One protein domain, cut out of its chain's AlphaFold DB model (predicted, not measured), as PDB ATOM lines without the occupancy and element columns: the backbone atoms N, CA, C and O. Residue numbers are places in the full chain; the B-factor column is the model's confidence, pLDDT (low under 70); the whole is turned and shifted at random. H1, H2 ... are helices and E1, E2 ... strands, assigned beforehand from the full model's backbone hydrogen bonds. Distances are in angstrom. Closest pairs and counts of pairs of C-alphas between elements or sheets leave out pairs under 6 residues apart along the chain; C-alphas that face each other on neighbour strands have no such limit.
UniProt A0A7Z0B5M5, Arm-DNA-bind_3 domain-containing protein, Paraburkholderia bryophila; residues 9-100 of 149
ATOM      1  N   ALA A   9      20.483 -93.824  -1.679       80.06
ATOM      2  CA  ALA A   9      19.991 -94.693  -2.750       80.06
ATOM      3  C   ALA A   9      19.168 -93.954  -3.825       80.06
ATOM      4  O   ALA A   9      19.217 -94.292  -5.004       80.06
ATOM      5  N   ARG A  10      18.403 -92.926  -3.439       81.94
ATOM      6  CA  ARG A  10      17.577 -92.153  -4.378       81.94
ATOM      7  C   ARG A  10      18.397 -91.124  -5.149       81.94
ATOM      8  O   ARG A  10      18.087 -90.857  -6.303       81.94
ATOM      9  N   VAL A  11      19.435 -90.571  -4.521       81.62
ATOM     10  CA  VAL A  11      20.402 -89.679  -5.170       81.62
ATOM     11  C   VAL A  11      21.093 -90.391  -6.332       81.62
ATOM     12  O   VAL A  11      21.263 -89.797  -7.397       81.62
ATOM     13  N   ASP A  12      21.403 -91.674  -6.158       78.75
ATOM     14  CA  ASP A  12      22.032 -92.483  -7.199       78.75
ATOM     15  C   ASP A  12      21.095 -92.829  -8.363       78.75
ATOM     16  O   ASP A  12      21.561 -92.967  -9.495       78.75
ATOM     17  N   GLY A  13      19.788 -92.907  -8.105       79.75
ATOM     18  CA  GLY A  13      18.763 -93.186  -9.111       79.75
ATOM     19  C   GLY A  13      18.217 -91.958  -9.847       79.75
ATOM     20  O   GLY A  13      17.343 -92.112 -10.697       79.75
ATOM     21  N   PHE A  14      18.664 -90.736  -9.530       82.12
ATOM     22  CA  PHE A  14      18.207 -89.555 -10.265       82.12
ATOM     23  C   PHE A  14      18.866 -89.475 -11.637       82.12
ATOM     24  O   PHE A  14      20.078 -89.288 -11.764       82.12
ATOM     25  N   GLU A  15      18.031 -89.537 -12.664       79.12
ATOM     26  CA  GLU A  15      18.440 -89.343 -14.045       79.12
ATOM     27  C   GLU A  15      18.175 -87.919 -14.519       79.12
ATOM     28  O   GLU A  15      17.494 -87.123 -13.879       79.12
ATOM     29  N   ARG A  16      18.744 -87.572 -15.667       82.69
ATOM     30  CA  ARG A  16      18.430 -86.323 -16.350       82.69
ATOM     31  C   ARG A  16      17.022 -86.409 -16.945       82.69
ATOM     32  O   ARG A  16      16.652 -87.406 -17.554       82.69
ATOM     33  N   GLU A  17      16.292 -85.300 -16.895       79.56
ATOM     34  CA  GLU A  17      15.045 -85.161 -17.645       79.56
ATOM     35  C   GLU A  17      15.343 -85.075 -19.159       79.56
ATOM     36  O   GLU A  17      16.159 -84.241 -19.581       79.56
ATOM     37  N   PRO A  18      14.726 -85.929 -19.998       75.31
ATOM     38  CA  PRO A  18      15.006 -85.960 -21.429       75.31
ATOM     39  C   PRO A  18      14.729 -84.592 -22.073       75.31
ATOM     40  O   PRO A  18      13.728 -83.941 -21.791       75.31
ATOM     41  N   GLY A  19      15.660 -84.131 -22.914       80.75
ATOM     42  CA  GLY A  19      15.577 -82.833 -23.596       80.75
ATOM     43  C   GLY A  19      16.218 -81.643 -22.866       80.75
ATOM     44  O   GLY A  19      16.359 -80.588 -23.476       80.75
ATOM     45  N   LYS A  20      16.676 -81.781 -21.610       84.06
ATOM     46  CA  LYS A  20      17.322 -80.679 -20.860       84.06
ATOM     47  C   LYS A  20      18.815 -80.902 -20.644       84.06
ATOM     48  O   LYS A  20      19.234 -81.971 -20.218       84.06
ATOM     49  N   LEU A  21      19.644 -79.877 -20.868       85.88
ATOM     50  CA  LEU A  21      21.104 -79.952 -20.650       85.88
ATOM     51  C   LEU A  21      21.489 -80.260 -19.192       85.88
ATOM     52  O   LEU A  21      22.518 -80.885 -18.941       85.88
ATOM     53  N   GLN A  22      20.658 -79.843 -18.242       87.88
ATOM     54  CA  GLN A  22      20.816 -80.134 -16.823       87.88
ATOM     55  C   GLN A  22      19.452 -80.185 -16.138       87.88
ATOM     56  O   GLN A  22      18.540 -79.438 -16.496       87.88
ATOM     57  N   THR A  23      19.348 -81.020 -15.111       89.56
ATOM     58  CA  THR A  23      18.170 -81.116 -14.249       89.56
ATOM     59  C   THR A  23      18.600 -80.887 -12.810       89.56
ATOM     60  O   THR A  23      19.595 -81.452 -12.357       89.56
ATOM     61  N   ILE A  24      17.869 -80.033 -12.091       89.25
ATOM     62  CA  ILE A  24      18.122 -79.760 -10.675       89.25
ATOM     63  C   ILE A  24      16.944 -80.277  -9.860       89.25
ATOM     64  O   ILE A  24      15.852 -79.708  -9.887       89.25
ATOM     65  N   TYR A  25      17.188 -81.336  -9.103       89.44
ATOM     66  CA  TYR A  25      16.260 -81.861  -8.113       89.44
ATOM     67  C   TYR A  25      16.377 -81.059  -6.820       89.44
ATOM     68  O   TYR A  25      17.467 -80.612  -6.465       89.44
ATOM     69  N   ARG A  26      15.268 -80.883  -6.095       90.62
ATOM     70  CA  ARG A  26      15.234 -80.142  -4.825       90.62
ATOM     71  C   ARG A  26      14.891 -81.059  -3.673       90.62
ATOM     72  O   ARG A  26      13.914 -81.807  -3.769       90.62
ATOM     73  N   ASP A  27      15.659 -80.945  -2.595       88.81
ATOM     74  CA  ASP A  27      15.365 -81.673  -1.371       88.81
ATOM     75  C   ASP A  27      14.179 -81.021  -0.650       88.81
ATOM     76  O   ASP A  27      14.061 -79.794  -0.575       88.81
ATOM     77  N   ALA A  28      13.277 -81.839  -0.121       86.06
ATOM     78  CA  ALA A  28      12.168 -81.361   0.697       86.06
ATOM     79  C   ALA A  28      12.595 -81.091   2.146       86.06
ATOM     80  O   ALA A  28      12.018 -80.210   2.784       86.06
ATOM     81  N   LYS A  29      13.615 -81.802   2.651       84.81
ATOM     82  CA  LYS A  29      14.093 -81.652   4.036       84.81
ATOM     83  C   LYS A  29      14.890 -80.373   4.260       84.81
ATOM     84  O   LYS A  29      14.766 -79.753   5.311       84.81
ATOM     85  N   THR A  30      15.703 -79.978   3.285       83.69
ATOM     86  CA  THR A  30      16.607 -78.832   3.411       83.69
ATOM     87  C   THR A  30      16.257 -77.778   2.357       83.69
ATOM     88  O   THR A  30      16.538 -77.976   1.175       83.69
ATOM     89  N   PRO A  31      15.640 -76.647   2.747       83.81
ATOM     90  CA  PRO A  31      15.315 -75.568   1.820       83.81
ATOM     91  C   PRO A  31      16.558 -75.054   1.088       83.81
ATOM     92  O   PRO A  31      17.592 -74.827   1.707       83.81
ATOM     93  N   GLY A  32      16.449 -74.867  -0.227       86.38
ATOM     94  CA  GLY A  32      17.547 -74.390  -1.072       86.38
ATOM     95  C   GLY A  32      18.553 -75.468  -1.481       86.38
ATOM     96  O   GLY A  32      19.261 -75.280  -2.465       86.38
ATOM     97  N   PHE A  33      18.577 -76.626  -0.815       91.56
ATOM     98  CA  PHE A  33      19.443 -77.744  -1.186       91.56
ATOM     99  C   PHE A  33      18.887 -78.527  -2.380       91.56
ATOM    100  O   PHE A  33      17.676 -78.745  -2.517       91.56
ATOM    101  N   GLY A  34      19.783 -78.967  -3.254       91.44
ATOM    102  CA  GLY A  34      19.429 -79.713  -4.444       91.44
ATOM    103  C   GLY A  34      20.570 -80.537  -5.017       91.44
ATOM    104  O   GLY A  34      21.728 -80.433  -4.615       91.44
ATOM    105  N   LEU A  35      20.211 -81.369  -5.986       91.38
ATOM    106  CA  LEU A  35      21.131 -82.189  -6.755       91.38
ATOM    107  C   LEU A  35      21.024 -81.785  -8.218       91.38
ATOM    108  O   LEU A  35      19.945 -81.852  -8.803       91.38
ATOM    109  N   ARG A  36      22.147 -81.393  -8.809       91.31
ATOM    110  CA  ARG A  36      22.258 -81.128 -10.238       91.31
ATOM    111  C   ARG A  36      22.798 -82.362 -10.945       91.31
ATOM    112  O   ARG A  36      23.871 -82.842 -10.589       91.31
ATOM    113  N   VAL A  37      22.088 -82.801 -11.977       90.38
ATOM    114  CA  VAL A  37      22.494 -83.861 -12.905       90.38
ATOM    115  C   VAL A  37      22.665 -83.232 -14.286       90.38
ATOM    116  O   VAL A  37      21.734 -82.612 -14.804       90.38
ATOM    117  N   THR A  38      23.860 -83.324 -14.868       88.62
ATOM    118  CA  THR A  38      24.156 -82.772 -16.201       88.62
ATOM    119  C   THR A  38      23.976 -83.819 -17.299       88.62
ATOM    120  O   THR A  38      23.933 -85.019 -17.031       88.62
ATOM    121  N   ALA A  39      23.906 -83.379 -18.558       83.44
ATOM    122  CA  ALA A  39      23.835 -84.265 -19.724       83.44
ATOM    123  C   ALA A  39      25.009 -85.255 -19.821       83.44
ATOM    124  O   ALA A  39      24.828 -86.361 -20.312       83.44
ATOM    125  N   ALA A  40      26.184 -84.877 -19.312       83.00
ATOM    126  CA  ALA A  40      27.362 -85.742 -19.247       83.00
ATOM    127  C   ALA A  40      27.293 -86.787 -18.111       83.00
ATOM    128  O   ALA A  40      28.246 -87.528 -17.900       83.00
ATOM    129  N   GLY A  41      26.203 -86.818 -17.335       80.12
ATOM    130  CA  GLY A  41      26.042 -87.713 -16.187       80.12
ATOM    131  C   GLY A  41      26.778 -87.258 -14.923       80.12
ATOM    132  O   GLY A  41      26.781 -87.988 -13.932       80.12
ATOM    133  N   ALA A  42      27.379 -86.061 -14.927       86.12
ATOM    134  CA  ALA A  42      28.019 -85.501 -13.741       86.12
ATOM    135  C   ALA A  42      26.957 -85.066 -12.725       86.12
ATOM    136  O   ALA A  42      25.949 -84.442 -13.081       86.12
ATOM    137  N   ARG A  43      27.196 -85.395 -11.454       90.12
ATOM    138  CA  ARG A  43      26.247 -85.170 -10.363       90.12
ATOM    139  C   ARG A  43      26.911 -84.353  -9.277       90.12
ATOM    140  O   ARG A  43      27.926 -84.754  -8.721       90.12
ATOM    141  N   ALA A  44      26.310 -83.218  -8.953       91.81
ATOM    142  CA  ALA A  44      26.838 -82.335  -7.929       91.81
ATOM    143  C   ALA A  44      25.728 -81.819  -7.024       91.81
ATOM    144  O   ALA A  44      24.653 -81.425  -7.487       91.81
ATOM    145  N   TYR A  45      26.016 -81.770  -5.731       92.75
ATOM    146  CA  TYR A  45      25.194 -81.075  -4.765       92.75
ATOM    147  C   TYR A  45      25.298 -79.572  -4.976       92.75
ATOM    148  O   TYR A  45      26.384 -78.998  -5.117       92.75
ATOM    149  N   VAL A  46      24.138 -78.934  -4.993       92.00
ATOM    150  CA  VAL A  46      23.994 -77.504  -5.212       92.00
ATOM    151  C   VAL A  46      23.103 -76.905  -4.140       92.00
ATOM    152  O   VAL A  46      22.193 -77.547  -3.618       92.00
ATOM    153  N   PHE A  47      23.368 -75.651  -3.821       91.25
ATOM    154  CA  PHE A  47      22.549 -74.840  -2.948       91.25
ATOM    155  C   PHE A  47      22.137 -73.583  -3.697       91.25
ATOM    156  O   PHE A  47      22.968 -72.909  -4.298       91.25
ATOM    157  N   GLU A  48      20.856 -73.264  -3.680       87.75
ATOM    158  CA  GLU A  48      20.328 -72.046  -4.274       87.75
ATOM    159  C   GLU A  48      19.485 -71.314  -3.237       87.75
ATOM    160  O   GLU A  48      18.598 -71.896  -2.608       87.75
ATOM    161  N   SER A  49      19.754 -70.021  -3.091       84.62
ATOM    162  CA  SER A  49      18.978 -69.130  -2.239       84.62
ATOM    163  C   SER A  49      18.211 -68.108  -3.070       84.62
ATOM    164  O   SER A  49      18.642 -67.702  -4.148       84.62
ATOM    165  N   ARG A  50      17.076 -67.660  -2.527       76.69
ATOM    166  CA  ARG A  50      16.279 -66.569  -3.095       76.69
ATOM    167  C   ARG A  50      16.958 -65.211  -2.939       76.69
ATOM    168  O   ARG A  50      16.785 -64.377  -3.813       76.69
ATOM    169  N   LEU A  51      17.731 -65.015  -1.864       69.19
ATOM    170  CA  LEU A  51      18.298 -63.707  -1.513       69.19
ATOM    171  C   LEU A  51      19.299 -63.202  -2.566       69.19
ATOM    172  O   LEU A  51      19.355 -62.015  -2.851       69.19
ATOM    173  N   PHE A  52      20.044 -64.122  -3.185       66.81
ATOM    174  CA  PHE A  52      21.060 -63.794  -4.190       66.81
ATOM    175  C   PHE A  52      20.784 -64.407  -5.567       66.81
ATOM    176  O   PHE A  52      21.580 -64.214  -6.483       66.81
ATOM    177  N   GLY A  53      19.699 -65.180  -5.721       70.38
ATOM    178  CA  GLY A  53      19.274 -65.804  -6.986       70.38
ATOM    179  C   GLY A  53      20.318 -66.704  -7.662       70.38
ATOM    180  O   GLY A  53      20.148 -67.099  -8.813       70.38
ATOM    181  N   LYS A  54      21.428 -67.007  -6.983       79.81
ATOM    182  CA  LYS A  54      22.588 -67.697  -7.545       79.81
ATOM    183  C   LYS A  54      22.688 -69.107  -6.985       79.81
ATOM    184  O   LYS A  54      22.535 -69.343  -5.787       79.81
ATOM    185  N   THR A  55      23.009 -70.042  -7.875       85.56
ATOM    186  CA  THR A  55      23.320 -71.425  -7.512       85.56
ATOM    187  C   THR A  55      24.791 -71.538  -7.102       85.56
ATOM    188  O   THR A  55      25.701 -71.196  -7.862       85.56
ATOM    189  N   ILE A  56      25.028 -72.044  -5.900       87.69
ATOM    190  CA  ILE A  56      26.337 -72.367  -5.341       87.69
ATOM    191  C   ILE A  56      26.527 -73.876  -5.451       87.69
ATOM    192  O   ILE A  56      25.663 -74.655  -5.064       87.69
ATOM    193  N   THR A  57      27.662 -74.306  -5.992       90.81
ATOM    194  CA  THR A  57      28.009 -75.733  -6.017       90.81
ATOM    195  C   THR A  57      28.719 -76.081  -4.711       90.81
ATOM    196  O   THR A  57      29.681 -75.404  -4.347       90.81
ATOM    197  N   ILE A  58      28.216 -77.094  -4.002       89.88
ATOM    198  CA  ILE A  58      28.827 -77.622  -2.776       89.88
ATOM    199  C   ILE A  58      29.941 -78.598  -3.162       89.88
ATOM    200  O   ILE A  58      31.086 -78.413  -2.761       89.88
ATOM    201  N   GLY A  59      29.623 -79.589  -3.999       88.88
ATOM    202  CA  GLY A  59      30.596 -80.579  -4.457       88.88
ATOM    203  C   GLY A  59      29.976 -81.750  -5.215       88.88
ATOM    204  O   GLY A  59      28.757 -81.838  -5.338       88.88
ATOM    205  N   ASP A  60      30.827 -82.626  -5.746       89.31
ATOM    206  CA  ASP A  60      30.418 -83.843  -6.460       89.31
ATOM    207  C   ASP A  60      29.878 -84.902  -5.486       89.31
ATOM    208  O   ASP A  60      30.409 -85.061  -4.384       89.31
ATOM    209  N   VAL A  61      28.849 -85.642  -5.904       86.69
ATOM    210  CA  VAL A  61      28.225 -86.716  -5.107       86.69
ATOM    211  C   VAL A  61      29.217 -87.825  -4.746       86.69
ATOM    212  O   VAL A  61      29.090 -88.440  -3.696       86.69
ATOM    213  N   ARG A  62      30.245 -88.068  -5.568       83.81
ATOM    214  CA  ARG A  62      31.278 -89.083  -5.291       83.81
ATOM    215  C   ARG A  62      32.233 -88.683  -4.169       83.81
ATOM    216  O   ARG A  62      32.816 -89.550  -3.529       83.81
ATOM    217  N   ALA A  63      32.430 -87.382  -3.965       85.19
ATOM    218  CA  ALA A  63      33.357 -86.850  -2.969       85.19
ATOM    219  C   ALA A  63      32.652 -86.408  -1.676       85.19
ATOM    220  O   ALA A  63      33.294 -86.273  -0.634       85.19
ATOM    221  N   TRP A  64      31.344 -86.154  -1.740       87.81
ATOM    222  CA  TRP A  64      30.554 -85.641  -0.628       87.81
ATOM    223  C   TRP A  64      29.484 -86.638  -0.213       87.81
ATOM    224  O   TRP A  64      28.647 -87.028  -1.016       87.81
ATOM    225  N   ASP A  65      29.454 -86.978   1.072       88.69
ATOM    226  CA  ASP A  65      28.315 -87.686   1.648       88.69
ATOM    227  C   ASP A  65      27.075 -86.774   1.721       88.69
ATOM    228  O   ASP A  65      27.186 -85.562   1.941       88.69
ATOM    229  N   LEU A  66      25.879 -87.357   1.591       87.69
ATOM    230  CA  LEU A  66      24.609 -86.628   1.625       87.69
ATOM    231  C   LEU A  66      24.404 -85.881   2.951       87.69
ATOM    232  O   LEU A  66      23.896 -84.756   2.950       87.69
ATOM    233  N   GLY A  67      24.777 -86.488   4.081       87.81
ATOM    234  CA  GLY A  67      24.676 -85.854   5.394       87.81
ATOM    235  C   GLY A  67      25.581 -84.631   5.481       87.81
ATOM    236  O   GLY A  67      25.131 -83.538   5.824       87.81
ATOM    237  N   ARG A  68      26.838 -84.789   5.056       89.81
ATOM    238  CA  ARG A  68      27.815 -83.694   5.005       89.81
ATOM    239  C   ARG A  68      27.376 -82.568   4.065       89.81
ATOM    240  O   ARG A  68      27.499 -81.397   4.416       89.81
ATOM    241  N   ALA A  69      26.823 -82.909   2.903       90.81
ATOM    242  CA  ALA A  69      26.305 -81.939   1.944       90.81
ATOM    243  C   ALA A  69      25.122 -81.134   2.512       90.81
ATOM    244  O   ALA A  69      25.045 -79.925   2.292       90.81
ATOM    245  N   ARG A  70      24.232 -81.765   3.291       89.88
ATOM    246  CA  ARG A  70      23.139 -81.065   3.991       89.88
ATOM    247  C   ARG A  70      23.647 -80.108   5.062       89.88
ATOM    248  O   ARG A  70      23.144 -78.990   5.146       89.88
ATOM    249  N   THR A  71      24.632 -80.522   5.857       91.31
ATOM    250  CA  THR A  71      25.241 -79.649   6.871       91.31
ATOM    251  C   THR A  71      25.886 -78.428   6.221       91.31
ATOM    252  O   THR A  71      25.669 -77.305   6.672       91.31
ATOM    253  N   GLU A  72      26.606 -78.617   5.115       90.56
ATOM    254  CA  GLU A  72      27.206 -77.499   4.382       90.56
ATOM    255  C   GLU A  72      26.139 -76.590   3.753       90.56
ATOM    256  O   GLU A  72      26.256 -75.369   3.807       90.56
ATOM    257  N   ALA A  73      25.046 -77.153   3.226       90.50
ATOM    258  CA  ALA A  73      23.911 -76.366   2.745       90.50
ATOM    259  C   ALA A  73      23.267 -75.525   3.862       90.50
ATOM    260  O   ALA A  73      22.924 -74.366   3.637       90.50
ATOM    261  N   ALA A  74      23.136 -76.078   5.073       89.31
ATOM    262  CA  ALA A  74      22.638 -75.343   6.234       89.31
ATOM    263  C   ALA A  74      23.588 -74.203   6.630       89.31
ATOM    264  O   ALA A  74      23.133 -73.088   6.861       89.31
ATOM    265  N   ARG A  75      24.902 -74.450   6.612       89.19
ATOM    266  CA  ARG A  75      25.921 -73.418   6.845       89.19
ATOM    267  C   ARG A  75      25.836 -72.286   5.818       89.19
ATOM    268  O   ARG A  75      25.868 -71.119   6.196       89.19
ATOM    269  N   LEU A  76      25.721 -72.620   4.530       87.88
ATOM    270  CA  LEU A  76      25.559 -71.635   3.455       87.88
ATOM    271  C   LEU A  76      24.269 -70.832   3.616       87.88
ATOM    272  O   LEU A  76      24.264 -69.634   3.349       87.88
ATOM    273  N   LYS A  77      23.191 -71.476   4.072       86.38
ATOM    274  CA  LYS A  77      21.939 -70.794   4.381       86.38
ATOM    275  C   LYS A  77      22.131 -69.768   5.498       86.38
ATOM    276  O   LYS A  77      21.795 -68.617   5.273       86.38
ATOM    277  N   THR A  78      22.710 -70.156   6.636       88.31
ATOM    278  CA  THR A  78      22.983 -69.229   7.748       88.31
ATOM    279  C   THR A  78      23.819 -68.043   7.287       88.31
ATOM    280  O   THR A  78      23.483 -66.908   7.582       88.31
ATOM    281  N   LEU A  79      24.855 -68.291   6.486       86.06
ATOM    282  CA  LEU A  79      25.724 -67.229   5.991       86.06
ATOM    283  C   LEU A  79      24.977 -66.215   5.104       86.06
ATOM    284  O   LEU A  79      25.218 -65.016   5.203       86.06
ATOM    285  N   ILE A  80      24.048 -66.697   4.272       84.31
ATOM    286  CA  ILE A  80      23.180 -65.840   3.456       84.31
ATOM    287  C   ILE A  80      22.125 -65.129   4.308       84.31
ATOM    288  O   ILE A  80      21.843 -63.964   4.050       84.31
ATOM    289  N   ASP A  81      21.550 -65.806   5.303       84.12
ATOM    290  CA  ASP A  81      20.595 -65.209   6.242       84.12
ATOM    291  C   ASP A  81      21.269 -64.083   7.062       84.12
ATOM    292  O   ASP A  81      20.641 -63.060   7.325       84.12
ATOM    293  N   ASP A  82      22.572 -64.205   7.347       84.25
ATOM    294  CA  ASP A  82      23.427 -63.160   7.937       84.25
ATOM    295  C   ASP A  82      23.791 -62.030   6.944       84.25
ATOM    296  O   ASP A  82      24.545 -61.114   7.280       84.25
ATOM    297  N   GLY A  83      23.301 -62.095   5.701       78.88
ATOM    298  CA  GLY A  83      23.531 -61.097   4.654       78.88
ATOM    299  C   GLY A  83      24.900 -61.170   3.974       78.88
ATOM    300  O   GLY A  83      25.238 -60.272   3.207       78.88
ATOM    301  N   LYS A  84      25.694 -62.216   4.221       78.25
ATOM    302  CA  LYS A  84      27.028 -62.390   3.624       78.25
ATOM    303  C   LYS A  84      26.936 -63.292   2.393       78.25
ATOM    304  O   LYS A  84      26.342 -64.368   2.453       78.25
ATOM    305  N   ASP A  85      27.549 -62.904   1.273       76.00
ATOM    306  CA  ASP A  85      27.664 -63.801   0.115       76.00
ATOM    307  C   ASP A  85      28.798 -64.822   0.376       76.00
ATOM    308  O   ASP A  85      29.949 -64.433   0.602       76.00
ATOM    309  N   PRO A  86      28.537 -66.144   0.318       74.88
ATOM    310  CA  PRO A  86      29.571 -67.167   0.486       74.88
ATOM    311  C   PRO A  86      30.766 -67.043  -0.467       74.88
ATOM    312  O   PRO A  86      31.839 -67.570  -0.172       74.88
ATOM    313  N   ARG A  87      30.601 -66.387  -1.620       72.50
ATOM    314  CA  ARG A  87      31.697 -66.118  -2.557       72.50
ATOM    315  C   ARG A  87      32.623 -65.031  -2.047       72.50
ATOM    316  O   ARG A  87      33.831 -65.202  -2.154       72.50
ATOM    317  N   GLU A  88      32.065 -63.968  -1.484       74.25
ATOM    318  CA  GLU A  88      32.846 -62.884  -0.889       74.25
ATOM    319  C   GLU A  88      33.636 -63.409   0.301       74.25
ATOM    320  O   GLU A  88      34.843 -63.217   0.355       74.25
ATOM    321  N   VAL A  89      33.007 -64.212   1.164       75.94
ATOM    322  CA  VAL A  89      33.701 -64.843   2.296       75.94
ATOM    323  C   VAL A  89      34.840 -65.757   1.830       75.94
ATOM    324  O   VAL A  89      35.912 -65.776   2.432       75.94
ATOM    325  N   ARG A  90      34.650 -66.519   0.743       75.94
ATOM    326  CA  ARG A  90      35.730 -67.342   0.167       75.94
ATOM    327  C   ARG A  90      36.844 -66.489  -0.436       75.94
ATOM    328  O   ARG A  90      38.010 -66.814  -0.229       75.94
ATOM    329  N   ALA A  91      36.499 -65.427  -1.157       73.56
ATOM    330  CA  ALA A  91      37.467 -64.514  -1.754       73.56
ATOM    331  C   ALA A  91      38.282 -63.783  -0.676       73.56
ATOM    332  O   ALA A  91      39.503 -63.710  -0.771       73.56
ATOM    333  N   GLU A  92      37.631 -63.324   0.391       72.88
ATOM    334  CA  GLU A  92      38.274 -62.681   1.536       72.88
ATOM    335  C   GLU A  92      39.231 -63.642   2.254       72.88
ATOM    336  O   GLU A  92      40.370 -63.286   2.554       72.88
ATOM    337  N   GLN A  93      38.826 -64.901   2.458       75.25
ATOM    338  CA  GLN A  93      39.708 -65.926   3.030       75.25
ATOM    339  C   GLN A  93      40.927 -66.218   2.149       75.25
ATOM    340  O   GLN A  93      42.031 -66.387   2.673       75.25
ATOM    341  N   GLN A  94      40.741 -66.281   0.828       72.94
ATOM    342  CA  GLN A  94      41.835 -66.468  -0.126       72.94
ATOM    343  C   GLN A  94      42.799 -65.280  -0.089       72.94
ATOM    344  O   GLN A  94      43.995 -65.486   0.118       72.94
ATOM    345  N   ALA A  95      42.285 -64.052  -0.159       74.00
ATOM    346  CA  ALA A  95      43.089 -62.837  -0.064       74.00
ATOM    347  C   ALA A  95      43.868 -62.766   1.261       74.00
ATOM    348  O   ALA A  95      45.063 -62.478   1.271       74.00
ATOM    349  N   ALA A  96      43.239 -63.116   2.387       77.62
ATOM    350  CA  ALA A  96      43.902 -63.162   3.690       77.62
ATOM    351  C   ALA A  96      44.983 -64.257   3.780       77.62
ATOM    352  O   ALA A  96      45.955 -64.124   4.529       77.62
ATOM    353  N   HIS A  97      44.827 -65.369   3.058       76.88
ATOM    354  CA  HIS A  97      45.860 -66.401   2.974       76.88
ATOM    355  C   HIS A  97      47.038 -65.944   2.104       76.88
ATOM    356  O   HIS A  97      48.192 -66.086   2.508       76.88
ATOM    357  N   GLU A  98      46.760 -65.345   0.948       77.19
ATOM    358  CA  GLU A  98      47.781 -64.791   0.055       77.19
ATOM    359  C   GLU A  98      48.565 -63.657   0.716       77.19
ATOM    360  O   GLU A  98      49.794 -63.639   0.631       77.19
ATOM    361  N   ALA A  99      47.888 -62.770   1.450       75.06
ATOM    362  CA  ALA A  99      48.518 -61.708   2.227       75.06
ATOM    363  C   ALA A  99      49.478 -62.277   3.282       75.06
ATOM    364  O   ALA A  99      50.636 -61.862   3.341       75.06
ATOM    365  N   ARG A 100      49.051 -63.297   4.043       77.69
ATOM    366  CA  ARG A 100      49.921 -63.997   5.006       77.69
ATOM    367  C   ARG A 100      51.117 -64.662   4.332       77.69
ATOM    368  O   ARG A 100      52.229 -64.585   4.842       77.69
TER     369      ARG A 100
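This is residues 9 to 100 of the 149 residues of the protein "Arm-DNA-bind_3 domain-containing protein" of Paraburkholderia bryophila (UniProt A0A7Z0B5M5). A strongly twisted sheet of four antiparallel strands, E1 to E4, has one long helix, H2, packed over one face along the strands, and a second long helix, H3, turns off at a corner from H2 so that its residues 90 to 100 stick out as a free arm. The short helix H1 only grazes the sheet. The printed part has 92 residues, with three named helices and four named strands in the order H1 E1 E2 E3 E4 H2 H3, and its class is mixed, helices and strands. The sheet's order is E1 - E2 - E3 - E4, antiparallel throughout. The whole is only just compact, close to loose, with a radius of gyration of the C-alphas of 14.5 A, and spans 46 by 25 by 25 A, the arm adding to its length.

H1, residues 9 to 12, is on the sheet but only grazes it, with its residues 11 to 12. E1, residues 22 to 26, and E2, residues 33 to 38, form an antiparallel hairpin at 159 degrees, with N 25 and O 35 2.8 A apart, within hydrogen-bond range. E2 and E3, residues 43 to 48, form the next hairpin, antiparallel at 138 degrees, with N 34 and O 46 at 2.8 A. E3 and E4, residues 55 to 60, form a third, antiparallel at 150 degrees, with N 56 and O 47 at 2.7 A. The four make a meander, each strand the antiparallel neighbour of the one before; E1 and E4 are its edge strands. H2, residues 66 to 81, is on one face of this sheet, making two layers, a helix on one face of a sheet, at a height over the sheet of 8.8 A. It lies over E3 and runs along the strands, at 20 degrees to E3 on the local plane; their closest C-alphas are those of Ala 73 and Phe 47, 6.0 A apart. H3, residues 86 to 100, is not on the sheet. H2 and H3 only just touch, only at the corner by their link, with 3 pairs of C-alphas within 8 A, made by residues 76 to 80 of H2 and residue 86 of H3 alone; the closest are those of Leu 76 and Pro 86, 6.7 A apart. Their lines are about perpendicular, at 90 degrees. H3 and E4 are apart, but only just: their closest C-alphas are 8.5 A apart. In H2 and H3 every O i to N i+4 pair is within hydrogen-bond range; H1 is too short for such a pair.

H1 begins at C-alpha 9, (19.991, -94.693, -2.750). E1 measures 13.2 A from first to last C-alpha, E2 16.5 A, E3 15.6 A and E4 14.3 A. H2 is 22.3 A long and starts at C-alpha 66, (24.609, -86.628, 1.625). H3 is 21.1 A long and ends at C-alpha 100, (49.921, -63.997, 5.006).

The C-alphas farthest apart are those of Pro 18 and Arg 100, 49.0 A. Without the free residues 90 to 100 the body spans 37 by 25 by 21 A. The printed part has no cut and no long link. Mean pLDDT of the printed part is 83.7; residues 51 to 52 are under 70.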